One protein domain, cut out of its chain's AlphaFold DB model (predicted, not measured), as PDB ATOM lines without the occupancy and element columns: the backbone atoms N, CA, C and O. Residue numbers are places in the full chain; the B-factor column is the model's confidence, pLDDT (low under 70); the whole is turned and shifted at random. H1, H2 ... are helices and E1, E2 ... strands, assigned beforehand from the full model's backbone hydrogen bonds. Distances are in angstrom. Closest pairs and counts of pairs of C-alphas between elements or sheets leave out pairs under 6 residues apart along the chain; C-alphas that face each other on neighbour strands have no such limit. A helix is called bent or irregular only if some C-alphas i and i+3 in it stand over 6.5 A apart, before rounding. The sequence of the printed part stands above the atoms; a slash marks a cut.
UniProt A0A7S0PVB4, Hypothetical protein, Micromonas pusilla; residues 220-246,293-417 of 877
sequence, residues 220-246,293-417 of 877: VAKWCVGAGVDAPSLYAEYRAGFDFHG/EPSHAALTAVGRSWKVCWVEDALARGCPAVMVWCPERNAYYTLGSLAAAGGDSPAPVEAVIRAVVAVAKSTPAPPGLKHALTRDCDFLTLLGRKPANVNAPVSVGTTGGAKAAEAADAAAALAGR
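Overview. This is residues 220 to 246 and 293 to 417 of the 877 residues of the protein "Hypothetical protein" of Micromonas pusilla (UniProt A0A7S0PVB4). What does the model look like? A small, twisted sheet of four strands, E1 to E4, has the helical hairpin H4 and H5 and the short helix H6 packed on it. The longest helix, H8, lies at one side of this body, with H1 between it and H4, and H7 packs on H4. What is it made of? The printed part has 152 residues, with eight named helices and four named strands in the order H1 H2 E1 E2 H3 E3 E4 H4 H5 H6 H7 H8; the class is mixed, and the sheet, E1 - E2 - E3 - E4, is antiparallel. It is compact, with a radius of gyration of the C-alphas of 14.3 A and spans of 42 by 36 by 31 A.

Arrangement. How do the strands pair? The inner strands E2, residues 307 to 310, and E3, residues 322 to 326, are antiparallel, with N 309 and O 323 within hydrogen-bond range at 2.8 A. E1, residues 296 to 298, forms a hairpin with E2 (N 297 and O 308, 2.9 A), and E4, residues 331 to 333, one with E3 (N 324 and O 333, 2.8 A). What is on the sheet? H4, residues 335 to 344, and H5, residues 349 to 360, make two layers with it, helices on one face of a sheet; H5 has a height over the sheet of 9.7 A and runs across the strands, at 69 degrees to E2 on the local plane. H6, residues 369 to 373, is on the same face as H5 at 7.8 A, while H2, residues 231 to 238, only grazes the sheet with residues 231 to 234. Which helices touch? The hub H4 touches H5, which meets it with residues 349 to 353 alone (C-alphas of Leu 338 and Val 349 closest, 5.8 A), H7, residues 377 to 382 (Gly 336 and Asp 378, 5.0 A), and H1, residues 220 to 224 (Trp 223 and Ser 337, 4.6 A). H1 also touches H8, residues 401 to 414, the closest C-alphas being those of Ala 221 and Ala 405, 3.8 A; H3, residues 314 to 317, is close to H2 but not clearly touching, with C-alphas of Tyr 238 and Arg 317 5.6 A apart. Are the helix backbones in order? Every O i to N i+4 pair is within hydrogen-bond range in H1, H2, H5, H6, H7 and H8, but 3 of 6 are in H4, which is irregular, C-alphas 340 and 343 being 9.1 A apart; H3 is too short for such a pair.

Along the chain. Where do the first and last elements lie? H1 begins at C-alpha 220, (-48.991, 18.391, -11.457), and H8 ends at C-alpha 414, (-60.716, 16.772, -4.075). How long are the longer elements? From first to last C-alpha, H8 measures 20.1 A, H5 16.4 A, H4 13.9 A and E3 13.3 A.

Size, cuts and confidence. Is the printed part unbroken? Residues 247 to 292 are cut out, and C-alphas 246 and 293 are 11.2 A apart across the cut. Which link is long? The link from H7 to H8, residues 383 to 400, is long. Where is confidence low? The mean pLDDT of the printed part is 77.0, and 35 residues are under 70, among them residues 340 to 346 and 381 to 394.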
ATOM      1  N   VAL A 220     -49.737  17.407 -12.263       85.75
ATOM      2  CA  VAL A 220     -48.991  18.391 -11.457       85.75
ATOM      3  C   VAL A 220     -48.100  17.712 -10.420       85.75
ATOM      4  O   VAL A 220     -46.949  18.116 -10.288       85.75
ATOM      5  N   ALA A 221     -48.537  16.636  -9.754       80.50
ATOM      6  CA  ALA A 221     -47.658  15.909  -8.835       80.50
ATOM      7  C   ALA A 221     -46.446  15.283  -9.542       80.50
ATOM      8  O   ALA A 221     -45.332  15.335  -9.014       80.50
ATOM      9  N   LYS A 222     -46.640  14.741 -10.753       84.06
ATOM     10  CA  LYS A 222     -45.554  14.233 -11.608       84.06
ATOM     11  C   LYS A 222     -44.575  15.359 -11.955       84.06
ATOM     12  O   LYS A 222     -43.374  15.209 -11.726       84.06
ATOM     13  N   TRP A 223     -45.074  16.510 -12.405       86.94
ATOM     14  CA  TRP A 223     -44.239  17.673 -12.713       86.94
ATOM     15  C   TRP A 223     -43.479  18.215 -11.488       86.94
ATOM     16  O   TRP A 223     -42.282  18.478 -11.599       86.94
ATOM     17  N   CYS A 224     -44.107  18.268 -10.309       79.56
ATOM     18  CA  CYS A 224     -43.479  18.721  -9.060       79.56
ATOM     19  C   CYS A 224     -42.266  17.889  -8.619       79.56
ATOM     20  O   CYS A 224     -41.386  18.425  -7.944       79.56
ATOM     21  N   VAL A 225     -42.181  16.609  -9.003       77.12
ATOM     22  CA  VAL A 225     -41.004  15.749  -8.754       77.12
ATOM     23  C   VAL A 225     -40.068  15.617  -9.965       77.12
ATOM     24  O   VAL A 225     -39.186  14.763  -9.969       77.12
ATOM     25  N   GLY A 226     -40.251  16.441 -11.002       77.00
ATOM     26  CA  GLY A 226     -39.435  16.421 -12.221       77.00
ATOM     27  C   GLY A 226     -39.775  15.305 -13.218       77.00
ATOM     28  O   GLY A 226     -39.049  15.097 -14.191       77.00
ATOM     29  N   ALA A 227     -40.879  14.580 -13.021       82.31
ATOM     30  CA  ALA A 227     -41.339  13.578 -13.974       82.31
ATOM     31  C   ALA A 227     -42.103  14.221 -15.147       82.31
ATOM     32  O   ALA A 227     -42.741  15.268 -15.018       82.31
ATOM     33  N   GLY A 228     -42.041  13.572 -16.311       85.81
ATOM     34  CA  GLY A 228     -42.866  13.917 -17.467       85.81
ATOM     35  C   GLY A 228     -44.252  13.276 -17.388       85.81
ATOM     36  O   GLY A 228     -44.433  12.239 -16.749       85.81
ATOM     37  N   VAL A 229     -45.221  13.873 -18.077       90.00
ATOM     38  CA  VAL A 229     -46.615  13.409 -18.149       90.00
ATOM     39  C   VAL A 229     -46.921  12.878 -19.549       90.00
ATOM     40  O   VAL A 229     -46.704  13.564 -20.546       90.00
ATOM     41  N   ASP A 230     -47.434  11.656 -19.650       90.56
ATOM     42  CA  ASP A 230     -47.864  11.056 -20.915       90.56
ATOM     43  C   ASP A 230     -49.146  11.716 -21.468       90.56
ATOM     44  O   ASP A 230     -49.963  12.265 -20.727       90.56
ATOM     45  N   ALA A 231     -49.341  11.669 -22.790       89.56
ATOM     46  CA  ALA A 231     -50.494  12.313 -23.428       89.56
ATOM     47  C   ALA A 231     -51.871  11.751 -23.000       89.56
ATOM     48  O   ALA A 231     -52.805  12.548 -22.896       89.56
ATOM     49  N   PRO A 232     -52.044  10.435 -22.749       89.50
ATOM     50  CA  PRO A 232     -53.261   9.910 -22.133       89.50
ATOM     51  C   PRO A 232     -53.576  10.541 -20.769       89.50
ATOM     52  O   PRO A 232     -54.689  11.037 -20.602       89.50
ATOM     53  N   SER A 233     -52.616  10.594 -19.836       88.75
ATOM     54  CA  SER A 233     -52.793  11.242 -18.522       88.75
ATOM     55  C   SER A 233     -53.139  12.724 -18.653       88.75
ATOM     56  O   SER A 233     -54.114  13.180 -18.058       88.75
ATOM     57  N   LEU A 234     -52.398  13.460 -19.493       91.12
ATOM     58  CA  LEU A 234     -52.636  14.887 -19.731       91.12
ATOM     59  C   LEU A 234     -54.059  15.156 -20.253       91.12
ATOM     60  O   LEU A 234     -54.728  16.097 -19.816       91.12
ATOM     61  N   TYR A 235     -54.540  14.313 -21.170       90.81
ATOM     62  CA  TYR A 235     -55.884  14.455 -21.718       90.81
ATOM     63  C   TYR A 235     -56.969  13.995 -20.738       90.81
ATOM     64  O   TYR A 235     -58.040  14.596 -20.699       90.81
ATOM     65  N   ALA A 236     -56.725  12.949 -19.945       87.69
ATOM     66  CA  ALA A 236     -57.677  12.477 -18.944       87.69
ATOM     67  C   ALA A 236     -57.918  13.530 -17.847       87.69
ATOM     68  O   ALA A 236     -59.072  13.783 -17.500       87.69
ATOM     69  N   GLU A 237     -56.855  14.189 -17.371       87.88
ATOM     70  CA  GLU A 237     -56.947  15.161 -16.275       87.88
ATOM     71  C   GLU A 237     -57.362  16.569 -16.734       87.88
ATOM     72  O   GLU A 237     -58.173  17.205 -16.061       87.88
ATOM     73  N   TYR A 238     -56.846  17.057 -17.874       88.19
ATOM     74  CA  TYR A 238     -57.051  18.447 -18.322       88.19
ATOM     75  C   TYR A 238     -57.698  18.596 -19.700       88.19
ATOM     76  O   TYR A 238     -57.854  19.723 -20.159       88.19
ATOM     77  N   ARG A 239     -58.031  17.509 -20.410       89.44
ATOM     78  CA  ARG A 239     -58.485  17.561 -21.820       89.44
ATOM     79  C   ARG A 239     -57.520  18.340 -22.732       89.44
ATOM     80  O   ARG A 239     -57.938  18.947 -23.713       89.44
ATOM     81  N   ALA A 240     -56.225  18.339 -22.408       89.06
ATOM     82  CA  ALA A 240     -55.186  18.981 -23.208       89.06
ATOM     83  C   ALA A 240     -54.486  17.941 -24.097       89.06
ATOM     84  O   ALA A 240     -53.988  16.918 -23.627       89.06
ATOM     85  N   GLY A 241     -54.457  18.199 -25.402       89.31
ATOM     86  CA  GLY A 241     -53.802  17.365 -26.409       89.31
ATOM     87  C   GLY A 241     -53.599  18.164 -27.692       89.31
ATOM     88  O   GLY A 241     -54.308  19.137 -27.917       89.31
ATOM     89  N   PHE A 242     -52.627  17.779 -28.520       91.44
ATOM     90  CA  PHE A 242     -52.129  18.626 -29.610       91.44
ATOM     91  C   PHE A 242     -52.113  17.897 -30.957       91.44
ATOM     92  O   PHE A 242     -51.774  16.713 -31.037       91.44
ATOM     93  N   ASP A 243     -52.461  18.605 -32.032       87.00
ATOM     94  CA  ASP A 243     -52.782  17.979 -33.323       87.00
ATOM     95  C   ASP A 243     -51.569  17.390 -34.075       87.00
ATOM     96  O   ASP A 243     -51.740  16.517 -34.932       87.00
ATOM     97  N   PHE A 244     -50.340  17.786 -33.713       89.00
ATOM     98  CA  PHE A 244     -49.102  17.355 -34.378       89.00
ATOM     99  C   PHE A 244     -48.806  15.856 -34.266       89.00
ATOM    100  O   PHE A 244     -48.013  15.330 -35.050       89.00
ATOM    101  N   HIS A 245     -49.447  15.155 -33.327       85.31
ATOM    102  CA  HIS A 245     -49.411  13.692 -33.254       85.31
ATOM    103  C   HIS A 245     -50.170  13.033 -34.411       85.31
ATOM    104  O   HIS A 245     -49.863  11.902 -34.791       85.31
ATOM    105  N   GLY A 246     -51.136  13.746 -34.999       81.94
ATOM    106  CA  GLY A 246     -52.037  13.272 -36.044       81.94
ATOM    107  C   GLY A 246     -53.080  12.276 -35.513       81.94
ATOM    108  O   GLY A 246     -52.774  11.460 -34.647       81.94
ATOM    109  N   GLU A 293     -55.657  20.722 -29.800       83.62
ATOM    110  CA  GLU A 293     -55.262  22.098 -30.033       83.62
ATOM    111  C   GLU A 293     -54.196  22.182 -31.146       83.62
ATOM    112  O   GLU A 293     -53.264  21.363 -31.185       83.62
ATOM    113  N   PRO A 294     -54.270  23.187 -32.038       85.81
ATOM    114  CA  PRO A 294     -53.237  23.466 -33.041       85.81
ATOM    115  C   PRO A 294     -52.050  24.272 -32.471       85.81
ATOM    116  O   PRO A 294     -51.098  24.578 -33.188       85.81
ATOM    117  N   SER A 295     -52.105  24.642 -31.190       90.00
ATOM    118  CA  SER A 295     -51.187  25.535 -30.478       90.00
ATOM    119  C   SER A 295     -49.852  24.870 -30.111       90.00
ATOM    120  O   SER A 295     -49.546  24.584 -28.950       90.00
ATOM    121  N   HIS A 296     -49.024  24.611 -31.125       92.56
ATOM    122  CA  HIS A 296     -47.643  24.150 -30.953       92.56
ATOM    123  C   HIS A 296     -46.676  24.765 -31.969       92.56
ATOM    124  O   HIS A 296     -47.040  25.172 -33.071       92.56
ATOM    125  N   ALA A 297     -45.395  24.778 -31.608       88.94
ATOM    126  CA  ALA A 297     -44.303  25.222 -32.464       88.94
ATOM    127  C   ALA A 297     -43.048  24.365 -32.232       88.94
ATOM    128  O   ALA A 297     -42.904  23.707 -31.203       88.94
ATOM    129  N   ALA A 298     -42.157  24.290 -33.222       83.81
ATOM    130  CA  ALA A 298     -41.000  23.394 -33.181       83.81
ATOM    131  C   ALA A 298     -39.819  23.989 -32.402       83.81
ATOM    132  O   ALA A 298     -39.307  25.043 -32.764       83.81
ATOM    133  N   LEU A 299     -39.325  23.257 -31.400       80.69
ATOM    134  CA  LEU A 299     -38.102  23.590 -30.661       80.69
ATOM    135  C   LEU A 299     -36.892  22.907 -31.313       80.69
ATOM    136  O   LEU A 299     -36.201  22.091 -30.702       80.69
ATOM    137  N   THR A 300     -36.643  23.226 -32.584       75.31
ATOM    138  CA  THR A 300     -35.573  22.608 -33.392       75.31
ATOM    139  C   THR A 300     -34.175  22.788 -32.799       75.31
ATOM    140  O   THR A 300     -33.319  21.937 -33.023       75.31
ATOM    141  N   ALA A 301     -33.961  23.857 -32.024       65.44
ATOM    142  CA  ALA A 301     -32.722  24.125 -31.297       65.44
ATOM    143  C   ALA A 301     -32.475  23.171 -30.108       65.44
ATOM    144  O   ALA A 301     -31.328  23.004 -29.706       65.44
ATOM    145  N   VAL A 302     -33.521  22.540 -29.558       66.75
ATOM    146  CA  VAL A 302     -33.397  21.543 -28.476       66.75
ATOM    147  C   VAL A 302     -33.212  20.145 -29.059       66.75
ATOM    148  O   VAL A 302     -32.322  19.405 -28.645       66.75
ATOM    149  N   GLY A 303     -34.026  19.779 -30.052       71.69
ATOM    150  CA  GLY A 303     -33.941  18.459 -30.662       71.69
ATOM    151  C   GLY A 303     -34.947  18.213 -31.780       71.69
ATOM    152  O   GLY A 303     -35.871  18.988 -32.044       71.69
ATOM    153  N   ARG A 304     -34.782  17.078 -32.468       75.50
ATOM    154  CA  ARG A 304     -35.694  16.673 -33.544       75.50
ATOM    155  C   ARG A 304     -37.056  16.299 -32.959       75.50
ATOM    156  O   ARG A 304     -37.134  15.455 -32.080       75.50
ATOM    157  N   SER A 305     -38.123  16.867 -33.520       78.44
ATOM    158  CA  SER A 305     -39.515  16.640 -33.097       78.44
ATOM    159  C   SER A 305     -39.873  17.147 -31.691       78.44
ATOM    160  O   SER A 305     -40.980  16.874 -31.233       78.44
ATOM    161  N   TRP A 306     -38.998  17.916 -31.036       88.62
ATOM    162  CA  TRP A 306     -39.360  18.669 -29.835       88.62
ATOM    163  C   TRP A 306     -40.364  19.773 -30.181       88.62
ATOM    164  O   TRP A 306     -40.262  20.423 -31.233       88.62
ATOM    165  N   LYS A 307     -41.336  19.993 -29.295       91.62
ATOM    166  CA  LYS A 307     -42.377  21.015 -29.460       91.62
ATOM    167  C   LYS A 307     -42.543  21.825 -28.185       91.62
ATOM    168  O   LYS A 307     -42.524  21.254 -27.102       91.62
ATOM    169  N   VAL A 308     -42.760  23.127 -28.337       94.44
ATOM    170  CA  VAL A 308     -43.474  23.926 -27.336       94.44
ATOM    171  C   VAL A 308     -44.952  23.860 -27.680       94.44
ATOM    172  O   VAL A 308     -45.314  23.894 -28.858       94.44
ATOM    173  N   CYS A 309     -45.783  23.723 -26.662       94.50
ATOM    174  CA  CYS A 309     -47.222  23.557 -26.747       94.50
ATOM    175  C   CYS A 309     -47.860  24.501 -25.724       94.50
ATOM    176  O   CYS A 309     -47.346  24.609 -24.611       94.50
ATOM    177  N   TRP A 310     -48.938  25.195 -26.075       93.19
ATOM    178  CA  TRP A 310     -49.606  26.129 -25.161       93.19
ATOM    179  C   TRP A 310     -51.118  25.931 -25.153       93.19
ATOM    180  O   TRP A 310     -51.691  25.475 -26.138       93.19
ATOM    181  N   VAL A 311     -51.770  26.257 -24.041       87.94
ATOM    182  CA  VAL A 311     -53.222  26.091 -23.871       87.94
ATOM    183  C   VAL A 311     -53.823  27.460 -23.562       87.94
ATOM    184  O   VAL A 311     -53.464  28.089 -22.569       87.94
ATOM    185  N   GLU A 312     -54.702  27.961 -24.432       80.81
ATOM    186  CA  GLU A 312     -55.215  29.341 -24.342       80.81
ATOM    187  C   GLU A 312     -56.128  29.548 -23.121       80.81
ATOM    188  O   GLU A 312     -56.086  30.592 -22.466       80.81
ATOM    189  N   ASP A 313     -56.883  28.512 -22.757       82.00
ATOM    190  CA  ASP A 313     -57.789  28.427 -21.610       82.00
ATOM    191  C   ASP A 313     -57.196  27.619 -20.434       82.00
ATOM    192  O   ASP A 313     -57.935  27.085 -19.603       82.00
ATOM    193  N   ALA A 314     -55.861  27.559 -20.317       83.56
ATOM    194  CA  ALA A 314     -55.145  26.804 -19.276       83.56
ATOM    195  C   ALA A 314     -55.638  27.087 -17.845       83.56
ATOM    196  O   ALA A 314     -55.702  26.187 -17.009       83.56
ATOM    197  N   LEU A 315     -56.039  28.335 -17.587       79.31
ATOM    198  CA  LEU A 315     -56.634  28.786 -16.328       79.31
ATOM    199  C   LEU A 315     -57.945  28.055 -16.009       79.31
ATOM    200  O   LEU A 315     -58.112  27.547 -14.905       79.31
ATOM    201  N   ALA A 316     -58.852  27.958 -16.986       81.31
ATOM    202  CA  ALA A 316     -60.139  27.283 -16.830       81.31
ATOM    203  C   ALA A 316     -59.981  25.756 -16.744       81.31
ATOM    204  O   ALA A 316     -60.729  25.096 -16.024       81.31
ATOM    205  N   ARG A 317     -58.977  25.193 -17.431       80.31
ATOM    206  CA  ARG A 317     -58.615  23.764 -17.338       80.31
ATOM    207  C   ARG A 317     -57.801  23.425 -16.081       80.31
ATOM    208  O   ARG A 317     -57.625  22.248 -15.769       80.31
ATOM    209  N   GLY A 318     -57.313  24.431 -15.350       80.50
ATOM    210  CA  GLY A 318     -56.477  24.258 -14.164       80.50
ATOM    211  C   GLY A 318     -55.177  23.508 -14.459       80.50
ATOM    212  O   GLY A 318     -54.814  22.616 -13.688       80.50
ATOM    213  N   CYS A 319     -54.514  23.843 -15.573       83.75
ATOM    214  CA  CYS A 319     -53.252  23.260 -16.036       83.75
ATOM    215  C   CYS A 319     -52.197  24.355 -16.332       83.75
ATOM    216  O   CYS A 319     -52.533  25.540 -16.299       83.75
ATOM    217  N   PRO A 320     -50.917  24.007 -16.575       86.62
ATOM    218  CA  PRO A 320     -49.880  24.955 -17.002       86.62
ATOM    219  C   PRO A 320     -50.186  25.578 -18.372       86.62
ATOM    220  O   PRO A 320     -50.706  24.897 -19.259       86.62
ATOM    221  N   ALA A 321     -49.844  26.854 -18.571       87.44
ATOM    222  CA  ALA A 321     -50.114  27.546 -19.831       87.44
ATOM    223  C   ALA A 321     -49.150  27.123 -20.947       87.44
ATOM    224  O   ALA A 321     -49.551  27.101 -22.114       87.44
ATOM    225  N   VAL A 322     -47.910  26.758 -20.601       91.12
ATOM    226  CA  VAL A 322     -46.881  26.313 -21.545       91.12
ATOM    227  C   VAL A 322     -46.282  24.970 -21.122       91.12
ATOM    228  O   VAL A 322     -45.851  24.761 -19.991       91.12
ATOM    229  N   MET A 323     -46.220  24.047 -22.078       93.75
ATOM    230  CA  MET A 323     -45.656  22.707 -21.933       93.75
ATOM    231  C   MET A 323     -44.664  22.419 -23.064       93.75
ATOM    232  O   MET A 323     -44.725  22.993 -24.153       93.75
ATOM    233  N   VAL A 324     -43.749  21.488 -22.817       94.62
ATOM    234  CA  VAL A 324     -42.703  21.065 -23.747       94.62
ATOM    235  C   VAL A 324     -42.813  19.564 -23.977       94.62
ATOM    236  O   VAL A 324     -42.685  18.765 -23.052       94.62
ATOM    237  N   TRP A 325     -43.039  19.169 -25.227       94.06
ATOM    238  CA  TRP A 325     -43.036  17.771 -25.643       94.06
ATOM    239  C   TRP A 325     -41.604  17.268 -25.840       94.06
ATOM    240  O   TRP A 325     -40.894  17.740 -26.737       94.06
ATOM    241  N   CYS A 326     -41.221  16.264 -25.051       90.44
ATOM    242  CA  CYS A 326     -39.981  15.511 -25.204       90.44
ATOM    243  C   CYS A 326     -40.270  14.171 -25.921       90.44
ATOM    244  O   CYS A 326     -40.813  13.241 -25.309       90.44
ATOM    245  N   PRO A 327     -39.916  14.025 -27.214       82.38
ATOM    246  CA  PRO A 327     -40.172  12.808 -27.986       82.38
ATOM    247  C   PRO A 327     -39.337  11.596 -27.539       82.38
ATOM    248  O   PRO A 327     -39.723  10.462 -27.826       82.38
ATOM    249  N   GLU A 328     -38.208  11.802 -26.856       82.00
ATOM    250  CA  GLU A 328     -37.361  10.735 -26.308       82.00
ATOM    251  C   GLU A 328     -38.014  10.066 -25.092       82.00
ATOM    252  O   GLU A 328     -37.939   8.848 -24.952       82.00
ATOM    253  N   ARG A 329     -38.693  10.857 -24.250       80.06
ATOM    254  CA  ARG A 329     -39.440  10.391 -23.068       80.06
ATOM    255  C   ARG A 329     -40.920  10.101 -23.358       80.06
ATOM    256  O   ARG A 329     -41.601   9.558 -22.498       80.06
ATOM    257  N   ASN A 330     -41.409  10.445 -24.555       84.88
ATOM    258  CA  ASN A 330     -42.820  10.345 -24.963       84.88
ATOM    259  C   ASN A 330     -43.777  11.066 -23.986       84.88
ATOM    260  O   ASN A 330     -44.866  10.573 -23.686       84.88
ATOM    261  N   ALA A 331     -43.343  12.218 -23.470       89.88
ATOM    262  CA  ALA A 331     -43.993  12.914 -22.365       89.88
ATOM    263  C   ALA A 331     -43.885  14.443 -22.481       89.88
ATOM    264  O   ALA A 331     -42.954  14.980 -23.092       89.88
ATOM    265  N   TYR A 332     -44.833  15.135 -21.854       93.19
ATOM    266  CA  TYR A 332     -44.856  16.580 -21.669       93.19
ATOM    267  C   TYR A 332     -44.227  16.970 -20.334       93.19
ATOM    268  O   TYR A 332     -44.527  16.390 -19.287       93.19
ATOM    269  N   TYR A 333     -43.394  17.997 -20.378       92.50
ATOM    270  CA  TYR A 333     -42.767  18.630 -19.227       92.50
ATOM    271  C   TYR A 333     -43.206  20.091 -19.155       92.50
ATOM    272  O   TYR A 333     -43.434  20.720 -20.188       92.50
ATOM    273  N   THR A 334     -43.295  20.648 -17.956       90.62
ATOM    274  CA  THR A 334     -43.333  22.100 -17.758       90.62
ATOM    275  C   THR A 334     -41.909  22.637 -17.665       90.62
ATOM    276  O   THR A 334     -40.950  21.878 -17.506       90.62
ATOM    277  N   LEU A 335     -41.737  23.958 -17.729       84.12
ATOM    278  CA  LEU A 335     -40.426  24.551 -17.457       84.12
ATOM    279  C   LEU A 335     -39.998  24.307 -15.995       84.12
ATOM    280  O   LEU A 335     -38.818  24.061 -15.739       84.12
ATOM    281  N   GLY A 336     -40.957  24.273 -15.061       77.00
ATOM    282  CA  GLY A 336     -40.723  23.944 -13.655       77.00
ATOM    283  C   GLY A 336     -40.311  22.488 -13.439       77.00
ATOM    284  O   GLY A 336     -39.390  22.233 -12.663       77.00
ATOM    285  N   SER A 337     -40.900  21.528 -14.164       81.06
ATOM    286  CA  SER A 337     -40.522  20.115 -14.032       81.06
ATOM    287  C   SER A 337     -39.163  19.805 -14.653       81.06
ATOM    288  O   SER A 337     -38.420  18.995 -14.103       81.06
ATOM    289  N   LEU A 338     -38.776  20.491 -15.734       81.25
ATOM    290  CA  LEU A 338     -37.405  20.419 -16.258       81.25
ATOM    291  C   LEU A 338     -36.386  20.937 -15.226       81.25
ATOM    292  O   LEU A 338     -35.335  20.321 -15.053       81.25
ATOM    293  N   ALA A 339     -36.710  22.010 -14.495       73.31
ATOM    294  CA  ALA A 339     -35.888  22.507 -13.386       73.31
ATOM    295  C   ALA A 339     -35.840  21.535 -12.197       73.31
ATOM    296  O   ALA A 339     -34.757  21.252 -11.684       73.31
ATOM    297  N   ALA A 340     -36.980  20.963 -11.800       67.94
ATOM    298  CA  ALA A 340     -37.056  19.977 -10.721       67.94
ATOM    299  C   ALA A 340     -36.312  18.666 -11.049       67.94
ATOM    300  O   ALA A 340     -35.742  18.048 -10.151       67.94
ATOM    301  N   ALA A 341     -36.271  18.260 -12.323       68.31
ATOM    302  CA  ALA A 341     -35.558  17.067 -12.785       68.31
ATOM    303  C   ALA A 341     -34.024  17.199 -12.729       68.31
ATOM    304  O   ALA A 341     -33.317  16.188 -12.692       68.31
ATOM    305  N   GLY A 342     -33.490  18.426 -12.745       66.31
ATOM    306  CA  GLY A 342     -32.058  18.702 -12.630       66.31
ATOM    307  C   GLY A 342     -31.193  17.853 -13.573       66.31
ATOM    308  O   GLY A 342     -31.300  17.941 -14.796       66.31
ATOM    309  N   GLY A 343     -30.327  17.009 -13.000       51.06
ATOM    310  CA  GLY A 343     -29.386  16.160 -13.745       51.06
ATOM    311  C   GLY A 343     -30.002  15.006 -14.552       51.06
ATOM    312  O   GLY A 343     -29.287  14.433 -15.386       51.06
ATOM    313  N   ASP A 344     -31.286  14.698 -14.322       61.72
ATOM    314  CA  ASP A 344     -32.076  13.672 -15.024       61.72
ATOM    315  C   ASP A 344     -33.040  14.267 -16.073       61.72
ATOM    316  O   ASP A 344     -33.717  13.525 -16.803       61.72
ATOM    317  N   SER A 345     -33.075  15.603 -16.185       68.50
ATOM    318  CA  SER A 345     -33.851  16.326 -17.196       68.50
ATOM    319  C   SER A 345     -33.488  15.865 -18.617       68.50
ATOM    320  O   SER A 345     -32.304  15.702 -18.928       68.50
ATOM    321  N   PRO A 346     -34.468  15.689 -19.529       69.81
ATOM    322  CA  PRO A 346     -34.195  15.295 -20.913       69.81
ATOM    323  C   PRO A 346     -33.391  16.334 -21.719       69.81
ATOM    324  O   PRO A 346     -32.802  15.977 -22.738       69.81
ATOM    325  N   ALA A 347     -33.354  17.597 -21.281       74.69
ATOM    326  CA  ALA A 347     -32.515  18.655 -21.847       74.69
ATOM    327  C   ALA A 347     -32.185  19.729 -20.784       74.69
ATOM    328  O   ALA A 347     -32.969  19.907 -19.848       74.69
ATOM    329  N   PRO A 348     -31.074  20.483 -20.916       76.81
ATOM    330  CA  PRO A 348     -30.796  21.633 -20.052       76.81
ATOM    331  C   PRO A 348     -31.932  22.658 -20.117       76.81
ATOM    332  O   PRO A 348     -32.364  23.049 -21.206       76.81
ATOM    333  N   VAL A 349     -32.417  23.094 -18.958       72.81
ATOM    334  CA  VAL A 349     -33.625  23.929 -18.834       72.81
ATOM    335  C   VAL A 349     -33.437  25.265 -19.543       72.81
ATOM    336  O   VAL A 349     -34.311  25.725 -20.274       72.81
ATOM    337  N   GLU A 350     -32.248  25.843 -19.416       71.56
ATOM    338  CA  GLU A 350     -31.839  27.104 -20.024       71.56
ATOM    339  C   GLU A 350     -31.856  27.015 -21.555       71.56
ATOM    340  O   GLU A 350     -32.240  27.971 -22.228       71.56
ATOM    341  N   ALA A 351     -31.487  25.860 -22.122       72.25
ATOM    342  CA  ALA A 351     -31.554  25.622 -23.563       72.25
ATOM    343  C   ALA A 351     -33.010  25.535 -24.049       72.25
ATOM    344  O   ALA A 351     -33.343  26.092 -25.097       72.25
ATOM    345  N   VAL A 352     -33.890  24.905 -23.262       75.69
ATOM    346  CA  VAL A 352     -35.329  24.838 -23.552       75.69
ATOM    347  C   VAL A 352     -35.975  26.223 -23.453       75.69
ATOM    348  O   VAL A 352     -36.644  26.634 -24.400       75.69
ATOM    349  N   ILE A 353     -35.714  26.989 -22.388       75.88
ATOM    350  CA  ILE A 353     -36.208  28.369 -22.220       75.88
ATOM    351  C   ILE A 353     -35.743  29.255 -23.383       75.88
ATOM    352  O   ILE A 353     -36.562  29.938 -24.000       75.88
ATOM    353  N   ARG A 354     -34.449  29.219 -23.736       70.44
ATOM    354  CA  ARG A 354     -33.902  29.989 -24.870       70.44
ATOM    355  C   ARG A 354     -34.598  29.631 -26.183       70.44
ATOM    356  O   ARG A 354     -34.956  30.535 -26.934       70.44
ATOM    357  N   ALA A 355     -34.838  28.345 -26.443       76.25
ATOM    358  CA  ALA A 355     -35.548  27.900 -27.638       76.25
ATOM    359  C   ALA A 355     -37.025  28.342 -27.647       76.25
ATOM    360  O   ALA A 355     -37.511  28.802 -28.678       76.25
ATOM    361  N   VAL A 356     -37.724  28.265 -26.509       79.88
ATOM    362  CA  VAL A 356     -39.116  28.730 -26.363       79.88
ATOM    363  C   VAL A 356     -39.221  30.239 -26.603       79.88
ATOM    364  O   VAL A 356     -40.070  30.671 -27.381       79.88
ATOM    365  N   VAL A 357     -38.325  31.040 -26.020       77.31
ATOM    366  CA  VAL A 357     -38.295  32.501 -26.222       77.31
ATOM    367  C   VAL A 357     -37.912  32.866 -27.660       77.31
ATOM    368  O   VAL A 357     -38.506  33.780 -28.226       77.31
ATOM    369  N   ALA A 358     -36.972  32.148 -28.283       72.00
ATOM    370  CA  ALA A 358     -36.623  32.353 -29.691       72.00
ATOM    371  C   ALA A 358     -37.808  32.058 -30.628       72.00
ATOM    372  O   ALA A 358     -38.033  32.794 -31.585       72.00
ATOM    373  N   VAL A 359     -38.600  31.026 -30.323       75.81
ATOM    374  CA  VAL A 359     -39.829  30.693 -31.057       75.81
ATOM    375  C   VAL A 359     -40.943  31.716 -30.792       75.81
ATOM    376  O   VAL A 359     -41.618  32.122 -31.728       75.81
ATOM    377  N   ALA A 360     -41.100  32.219 -29.565       72.06
ATOM    378  CA  ALA A 360     -42.047  33.298 -29.259       72.06
ATOM    379  C   ALA A 360     -41.683  34.647 -29.917       72.06
ATOM    380  O   ALA A 360     -42.544  35.516 -30.046       72.06
ATOM    381  N   LYS A 361     -40.418  34.821 -30.328       68.62
ATOM    382  CA  LYS A 361     -39.894  35.994 -31.047       68.62
ATOM    383  C   LYS A 361     -39.611  35.734 -32.536       68.62
ATOM    384  O   LYS A 361     -38.974  36.571 -33.174       68.62
ATOM    385  N   SER A 362     -40.032  34.599 -33.104       66.56
ATOM    386  CA  SER A 362     -39.856  34.357 -34.542       66.56
ATOM    387  C   SER A 362     -40.740  35.293 -35.369       66.56
ATOM    388  O   SER A 362     -41.754  35.781 -34.881       66.56
ATOM    389  N   THR A 363     -40.400  35.494 -36.645       60.16
ATOM    390  CA  THR A 363     -41.231  36.269 -37.581       60.16
ATOM    391  C   THR A 363     -41.664  35.371 -38.746       60.16
ATOM    392  O   THR A 363     -40.807  34.978 -39.539       60.16
ATOM    393  N   PRO A 364     -42.963  35.033 -38.887       57.78
ATOM    394  CA  PRO A 364     -44.064  35.347 -37.971       57.78
ATOM    395  C   PRO A 364     -43.942  34.608 -36.626       57.78
ATOM    396  O   PRO A 364     -43.343  33.531 -36.547       57.78
ATOM    397  N   ALA A 365     -44.524  35.186 -35.574       68.44
ATOM    398  CA  ALA A 365     -44.591  34.565 -34.255       68.44
ATOM    399  C   ALA A 365     -45.763  33.564 -34.209       68.44
ATOM    400  O   ALA A 365     -46.793  33.820 -34.843       68.44
ATOM    401  N   PRO A 366     -45.663  32.442 -33.473       78.38
ATOM    402  CA  PRO A 366     -46.796  31.545 -33.291       78.38
ATOM    403  C   PRO A 366     -47.926  32.255 -32.522       78.38
ATOM    404  O   PRO A 366     -47.662  32.823 -31.456       78.38
ATOM    405  N   PRO A 367     -49.175  32.237 -33.027       77.62
ATOM    406  CA  PRO A 367     -50.292  32.926 -32.385       77.62
ATOM    407  C   PRO A 367     -50.553  32.351 -30.987       77.62
ATOM    408  O   PRO A 367     -50.477  31.144 -30.784       77.62
ATOM    409  N   GLY A 368     -50.820  33.213 -30.007       77.81
ATOM    410  CA  GLY A 368     -51.105  32.811 -28.624       77.81
ATOM    411  C   GLY A 368     -49.880  32.460 -27.760       77.81
ATOM    412  O   GLY A 368     -49.933  32.683 -26.554       77.81
ATOM    413  N   LEU A 369     -48.741  32.026 -28.320       82.50
ATOM    414  CA  LEU A 369     -47.570  31.625 -27.515       82.50
ATOM    415  C   LEU A 369     -47.007  32.772 -26.651       82.50
ATOM    416  O   LEU A 369     -46.695  32.558 -25.479       82.50
ATOM    417  N   LYS A 370     -46.918  33.998 -27.197       75.75
ATOM    418  CA  LYS A 370     -46.465  35.199 -26.452       75.75
ATOM    419  C   LYS A 370     -47.349  35.443 -25.215       75.75
ATOM    420  O   LYS A 370     -46.838  35.787 -24.158       75.75
ATOM    421  N   HIS A 371     -48.656  35.208 -25.354       74.19
ATOM    422  CA  HIS A 371     -49.690  35.428 -24.339       74.19
ATOM    423  C   HIS A 371     -49.810  34.277 -23.323       74.19
ATOM    424  O   HIS A 371     -50.114  34.505 -22.155       74.19
ATOM    425  N   ALA A 372     -49.535  33.040 -23.740       81.62
ATOM    426  CA  ALA A 372     -49.455  31.903 -22.829       81.62
ATOM    427  C   ALA A 372     -48.254  32.035 -21.880       81.62
ATOM    428  O   ALA A 372     -48.399  31.836 -20.677       81.62
ATOM    429  N   LEU A 373     -47.091  32.458 -22.394       80.25
ATOM    430  CA  LEU A 373     -45.884  32.676 -21.586       80.25
ATOM    431  C   LEU A 373     -46.074  33.742 -20.497       80.25
ATOM    432  O   LEU A 373     -45.578  33.565 -19.390       80.25
ATOM    433  N   THR A 374     -46.817  34.824 -20.756       74.75
ATOM    434  CA  THR A 374     -47.079  35.858 -19.734       74.75
ATOM    435  C   THR A 374     -48.058  35.417 -18.642       74.75
ATOM    436  O   THR A 374     -48.183  36.109 -17.632       74.75
ATOM    437  N   ARG A 375     -48.725  34.269 -18.816       72.06
ATOM    438  CA  ARG A 375     -49.631  33.640 -17.840       72.06
ATOM    439  C   ARG A 375     -49.042  32.384 -17.189       72.06
ATOM    440  O   ARG A 375     -49.691  31.810 -16.314       72.06
ATOM    441  N   ASP A 376     -47.850  31.954 -17.604       81.19
ATOM    442  CA  ASP A 376     -47.240  30.707 -17.149       81.19
ATOM    443  C   ASP A 376     -46.459  30.893 -15.838       81.19
ATOM    444  O   ASP A 376     -45.441  31.588 -15.793       81.19
ATOM    445  N   CYS A 377     -46.938  30.265 -14.759       76.50
ATOM    446  CA  CYS A 377     -46.321  30.384 -13.432       76.50
ATOM    447  C   CYS A 377     -44.848  29.966 -13.412       76.50
ATOM    448  O   CYS A 377     -44.033  30.635 -12.773       76.50
ATOM    449  N   ASP A 378     -44.496  28.874 -14.094       76.56
ATOM    450  CA  ASP A 378     -43.132  28.349 -14.069       76.56
ATOM    451  C   ASP A 378     -42.185  29.259 -14.857       76.56
ATOM    452  O   ASP A 378     -41.097  29.573 -14.374       76.56
ATOM    453  N   PHE A 379     -42.609  29.748 -16.028       78.06
ATOM    454  CA  PHE A 379     -41.848  30.733 -16.801       78.06
ATOM    455  C   PHE A 379     -41.595  32.024 -16.008       78.06
ATOM    456  O   PHE A 379     -40.455  32.486 -15.944       78.06
ATOM    457  N   LEU A 380     -42.624  32.585 -15.363       70.06
ATOM    458  CA  LEU A 380     -42.492  33.795 -14.541       70.06
ATOM    459  C   LEU A 380     -41.561  33.568 -13.336       70.06
ATOM    460  O   LEU A 380     -40.668  34.380 -13.083       70.06
ATOM    461  N   THR A 381     -41.708  32.426 -12.656       67.44
ATOM    462  CA  THR A 381     -40.876  32.037 -11.504       67.44
ATOM    463  C   THR A 381     -39.406  31.875 -11.897       67.44
ATOM    464  O   THR A 381     -38.525  32.392 -11.211       67.44
ATOM    465  N   LEU A 382     -39.126  31.233 -13.036       66.19
ATOM    466  CA  LEU A 382     -37.766  31.062 -13.569       66.19
ATOM    467  C   LEU A 382     -37.131  32.383 -14.038       66.19
ATOM    468  O   LEU A 382     -35.907  32.485 -14.099       66.19
ATOM    469  N   LEU A 383     -37.941  33.407 -14.321       62.06
ATOM    470  CA  LEU A 383     -37.492  34.777 -14.595       62.06
ATOM    471  C   LEU A 383     -37.364  35.640 -13.325       62.06
ATOM    472  O   LEU A 383     -37.074  36.833 -13.426       62.06
ATOM    473  N   GLY A 384     -37.593  35.067 -12.137       56.56
ATOM    474  CA  GLY A 384     -37.555  35.783 -10.860       56.56
ATOM    475  C   GLY A 384     -38.669  36.823 -10.697       56.56
ATOM    476  O   GLY A 384     -38.561  37.705  -9.844       56.56
ATOM    477  N   ARG A 385     -39.732  36.755 -11.511       50.84
ATOM    478  CA  ARG A 385     -40.848  37.706 -11.486       50.84
ATOM    479  C   ARG A 385     -42.084  37.087 -10.847       50.84
ATOM    480  O   ARG A 385     -42.473  35.964 -11.151       50.84
ATOM    481  N   LYS A 386     -42.754  37.871 -10.002       50.72
ATOM    482  CA  LYS A 386     -44.161  37.634  -9.659       50.72
ATOM    483  C   LYS A 386     -45.040  38.123 -10.821       50.72
ATOM    484  O   LYS A 386     -44.598  39.010 -11.558       50.72
ATOM    485  N   PRO A 387     -46.257  37.582 -11.009       47.88
ATOM    486  CA  PRO A 387     -47.205  38.152 -11.961       47.88
ATOM    487  C   PRO A 387     -47.433  39.649 -11.704       47.88
ATOM    488  O   PRO A 387     -47.412  40.100 -10.560       47.88
ATOM    489  N   ALA A 388     -47.656  40.413 -12.779       43.78
ATOM    490  CA  ALA A 388     -47.707  41.882 -12.749       43.78
ATOM    491  C   ALA A 388     -48.807  42.462 -11.835       43.78
ATOM    492  O   ALA A 388     -48.720  43.605 -11.396       43.78
ATOM    493  N   ASN A 389     -49.821  41.660 -11.514       44.62
ATOM    494  CA  ASN A 389     -50.794  41.915 -10.464       44.62
ATOM    495  C   ASN A 389     -50.822  40.677  -9.551       44.62
ATOM    496  O   ASN A 389     -50.837  39.551 -10.047       44.62
ATOM    497  N   VAL A 390     -50.845  40.872  -8.228       47.91
ATOM    498  CA  VAL A 390     -50.944  39.783  -7.232       47.91
ATOM    499  C   VAL A 390     -52.233  38.969  -7.422       47.91
ATOM    500  O   VAL A 390     -52.246  37.770  -7.167       47.91
ATOM    501  N   ASN A 391     -53.277  39.607  -7.957       45.12
ATOM    502  CA  ASN A 391     -54.558  38.999  -8.306       45.12
ATOM    503  C   ASN A 391     -54.650  38.598  -9.794       45.12
ATOM    504  O   ASN A 391     -55.743  38.290 -10.272       45.12
ATOM    505  N   ALA A 392     -53.554  38.644 -10.566       50.97
ATOM    506  CA  ALA A 392     -53.583  38.170 -11.948       50.97
ATOM    507  C   ALA A 392     -53.807  36.649 -11.969       50.97
ATOM    508  O   ALA A 392     -53.066  35.922 -11.303       50.97
ATOM    509  N   PRO A 393     -54.769  36.142 -12.757       52.81
ATOM    510  CA  PRO A 393     -54.946  34.710 -12.902       52.81
ATOM    511  C   PRO A 393     -53.753  34.133 -13.677       52.81
ATOM    512  O   PRO A 393     -53.566  34.408 -14.866       52.81
ATOM    513  N   VAL A 394     -52.944  33.339 -12.981       65.12
ATOM    514  CA  VAL A 394     -51.792  32.600 -13.516       65.12
ATOM    515  C   VAL A 394     -52.073  31.102 -13.527       65.12
ATOM    516  O   VAL A 394     -52.832  30.591 -12.702       65.12
ATOM    517  N   SER A 395     -51.484  30.397 -14.491       72.00
ATOM    518  CA  SER A 395     -51.626  28.947 -14.627       72.00
ATOM    519  C   SER A 395     -50.978  28.202 -13.456       72.00
ATOM    520  O   SER A 395     -50.268  28.791 -12.643       72.00
ATOM    521  N   VAL A 396     -51.175  26.885 -13.368       74.19
ATOM    522  CA  VAL A 396     -50.633  26.104 -12.242       74.19
ATOM    523  C   VAL A 396     -49.100  26.085 -12.269       74.19
ATOM    524  O   VAL A 396     -48.508  25.692 -13.272       74.19
ATOM    525  N   GLY A 397     -48.470  26.501 -11.167       69.12
ATOM    526  CA  GLY A 397     -47.030  26.350 -10.950       69.12
ATOM    527  C   GLY A 397     -46.672  24.925 -10.524       69.12
ATOM    528  O   GLY A 397     -47.413  24.292  -9.771       69.12
ATOM    529  N   THR A 398     -45.536  24.423 -11.000       71.06
ATOM    530  CA  THR A 398     -45.061  23.053 -10.742       71.06
ATOM    531  C   THR A 398     -43.695  23.000 -10.054       71.06
ATOM    532  O   THR A 398     -43.162  21.928  -9.785       71.06
ATOM    533  N   THR A 399     -43.114  24.145  -9.698       62.47
ATOM    534  CA  THR A 399     -41.918  24.197  -8.847       62.47
ATOM    535  C   THR A 399     -42.289  23.995  -7.372       62.47
ATOM    536  O   THR A 399     -42.940  24.855  -6.783       62.47
ATOM    537  N   GLY A 400     -41.853  22.895  -6.743       61.84
ATOM    538  CA  GLY A 400     -42.101  22.682  -5.304       61.84
ATOM    539  C   GLY A 400     -41.737  21.320  -4.693       61.84
ATOM    540  O   GLY A 400     -41.851  21.151  -3.476       61.84
ATOM    541  N   GLY A 401     -41.280  20.341  -5.481       70.06
ATOM    542  CA  GLY A 401     -40.809  19.058  -4.950       70.06
ATOM    543  C   GLY A 401     -41.915  18.192  -4.333       70.06
ATOM    544  O   GLY A 401     -43.106  18.369  -4.586       70.06
ATOM    545  N   ALA A 402     -41.516  17.240  -3.486       69.62
ATOM    546  CA  ALA A 402     -42.406  16.221  -2.923       69.62
ATOM    547  C   ALA A 402     -43.606  16.770  -2.128       69.62
ATOM    548  O   ALA A 402     -44.696  16.220  -2.241       69.62
ATOM    549  N   LYS A 403     -43.435  17.853  -1.351       71.19
ATOM    550  CA  LYS A 403     -44.542  18.458  -0.581       71.19
ATOM    551  C   LYS A 403     -45.600  19.072  -1.502       71.19
ATOM    552  O   LYS A 403     -46.791  18.888  -1.278       71.19
ATOM    553  N   ALA A 404     -45.169  19.765  -2.561       74.81
ATOM    554  CA  ALA A 404     -46.082  20.289  -3.573       74.81
ATOM    555  C   ALA A 404     -46.742  19.160  -4.380       74.81
ATOM    556  O   ALA A 404     -47.907  19.276  -4.742       74.81
ATOM    557  N   ALA A 405     -46.035  18.049  -4.617       77.56
ATOM    558  CA  ALA A 405     -46.599  16.875  -5.277       77.56
ATOM    559  C   ALA A 405     -47.698  16.191  -4.443       77.56
ATOM    560  O   ALA A 405     -48.756  15.865  -4.975       77.56
ATOM    561  N   GLU A 406     -47.489  16.037  -3.135       77.00
ATOM    562  CA  GLU A 406     -48.495  15.500  -2.210       77.00
ATOM    563  C   GLU A 406     -49.738  16.407  -2.128       77.00
ATOM    564  O   GLU A 406     -50.868  15.923  -2.231       77.00
ATOM    565  N   ALA A 407     -49.540  17.727  -2.037       78.25
ATOM    566  CA  ALA A 407     -50.630  18.703  -2.074       78.25
ATOM    567  C   ALA A 407     -51.386  18.696  -3.418       78.25
ATOM    568  O   ALA A 407     -52.614  18.796  -3.434       78.25
ATOM    569  N   ALA A 408     -50.678  18.534  -4.540       81.00
ATOM    570  CA  ALA A 408     -51.276  18.443  -5.871       81.00
ATOM    571  C   ALA A 408     -52.134  17.181  -6.044       81.00
ATOM    572  O   ALA A 408     -53.252  17.279  -6.550       81.00
ATOM    573  N   ASP A 409     -51.674  16.018  -5.568       81.06
ATOM    574  CA  ASP A 409     -52.465  14.780  -5.596       81.06
ATOM    575  C   ASP A 409     -53.703  14.863  -4.688       81.06
ATOM    576  O   ASP A 409     -54.786  14.417  -5.082       81.06
ATOM    577  N   ALA A 410     -53.588  15.494  -3.514       78.81
ATOM    578  CA  ALA A 410     -54.737  15.767  -2.648       78.81
ATOM    579  C   ALA A 410     -55.754  16.712  -3.323       78.81
ATOM    580  O   ALA A 410     -56.958  16.443  -3.306       78.81
ATOM    581  N   ALA A 411     -55.283  17.776  -3.977       78.62
ATOM    582  CA  ALA A 411     -56.128  18.718  -4.711       78.62
ATOM    583  C   ALA A 411     -56.773  18.094  -5.963       78.62
ATOM    584  O   ALA A 411     -57.923  18.400  -6.279       78.62
ATOM    585  N   ALA A 412     -56.075  17.204  -6.675       78.31
ATOM    586  CA  ALA A 412     -56.624  16.473  -7.819       78.31
ATOM    587  C   ALA A 412     -57.748  15.512  -7.397       78.31
ATOM    588  O   ALA A 412     -58.788  15.466  -8.058       78.31
ATOM    589  N   ALA A 413     -57.572  14.816  -6.266       74.62
ATOM    590  CA  ALA A 413     -58.598  13.958  -5.677       74.62
ATOM    591  C   ALA A 413     -59.826  14.755  -5.201       74.62
ATOM    592  O   ALA A 413     -60.956  14.357  -5.483       74.62
ATOM    593  N   LEU A 414     -59.624  15.900  -4.533       71.06
ATOM    594  CA  LEU A 414     -60.716  16.772  -4.075       71.06
ATOM    595  C   LEU A 414     -61.505  17.386  -5.246       71.06
ATOM    596  O   LEU A 414     -62.725  17.498  -5.183       71.06
ATOM    597  N   ALA A 415     -60.813  17.751  -6.329       66.81
ATOM    598  CA  ALA A 415     -61.415  18.310  -7.540       66.81
ATOM    599  C   ALA A 415     -62.137  17.268  -8.422       66.81
ATOM    600  O   ALA A 415     -62.637  17.624  -9.487       66.81
ATOM    601  N   GLY A 416     -62.169  15.989  -8.024       63.69
ATOM    602  CA  GLY A 416     -62.855  14.927  -8.765       63.69
ATOM    603  C   GLY A 416     -62.301  14.679 -10.173       63.69
ATOM    604  O   GLY A 416     -63.038  14.205 -11.040       63.69
ATOM    605  N   ARG A 417     -61.030  15.022 -10.434       67.94
ATOM    606  CA  ARG A 417     -60.433  14.890 -11.774       67.94
ATOM    607  C   ARG A 417     -60.263  13.416 -12.143       67.94
ATOM    608  O   ARG A 417     -59.855  12.601 -11.316       67.94
TER     609      ARG A 417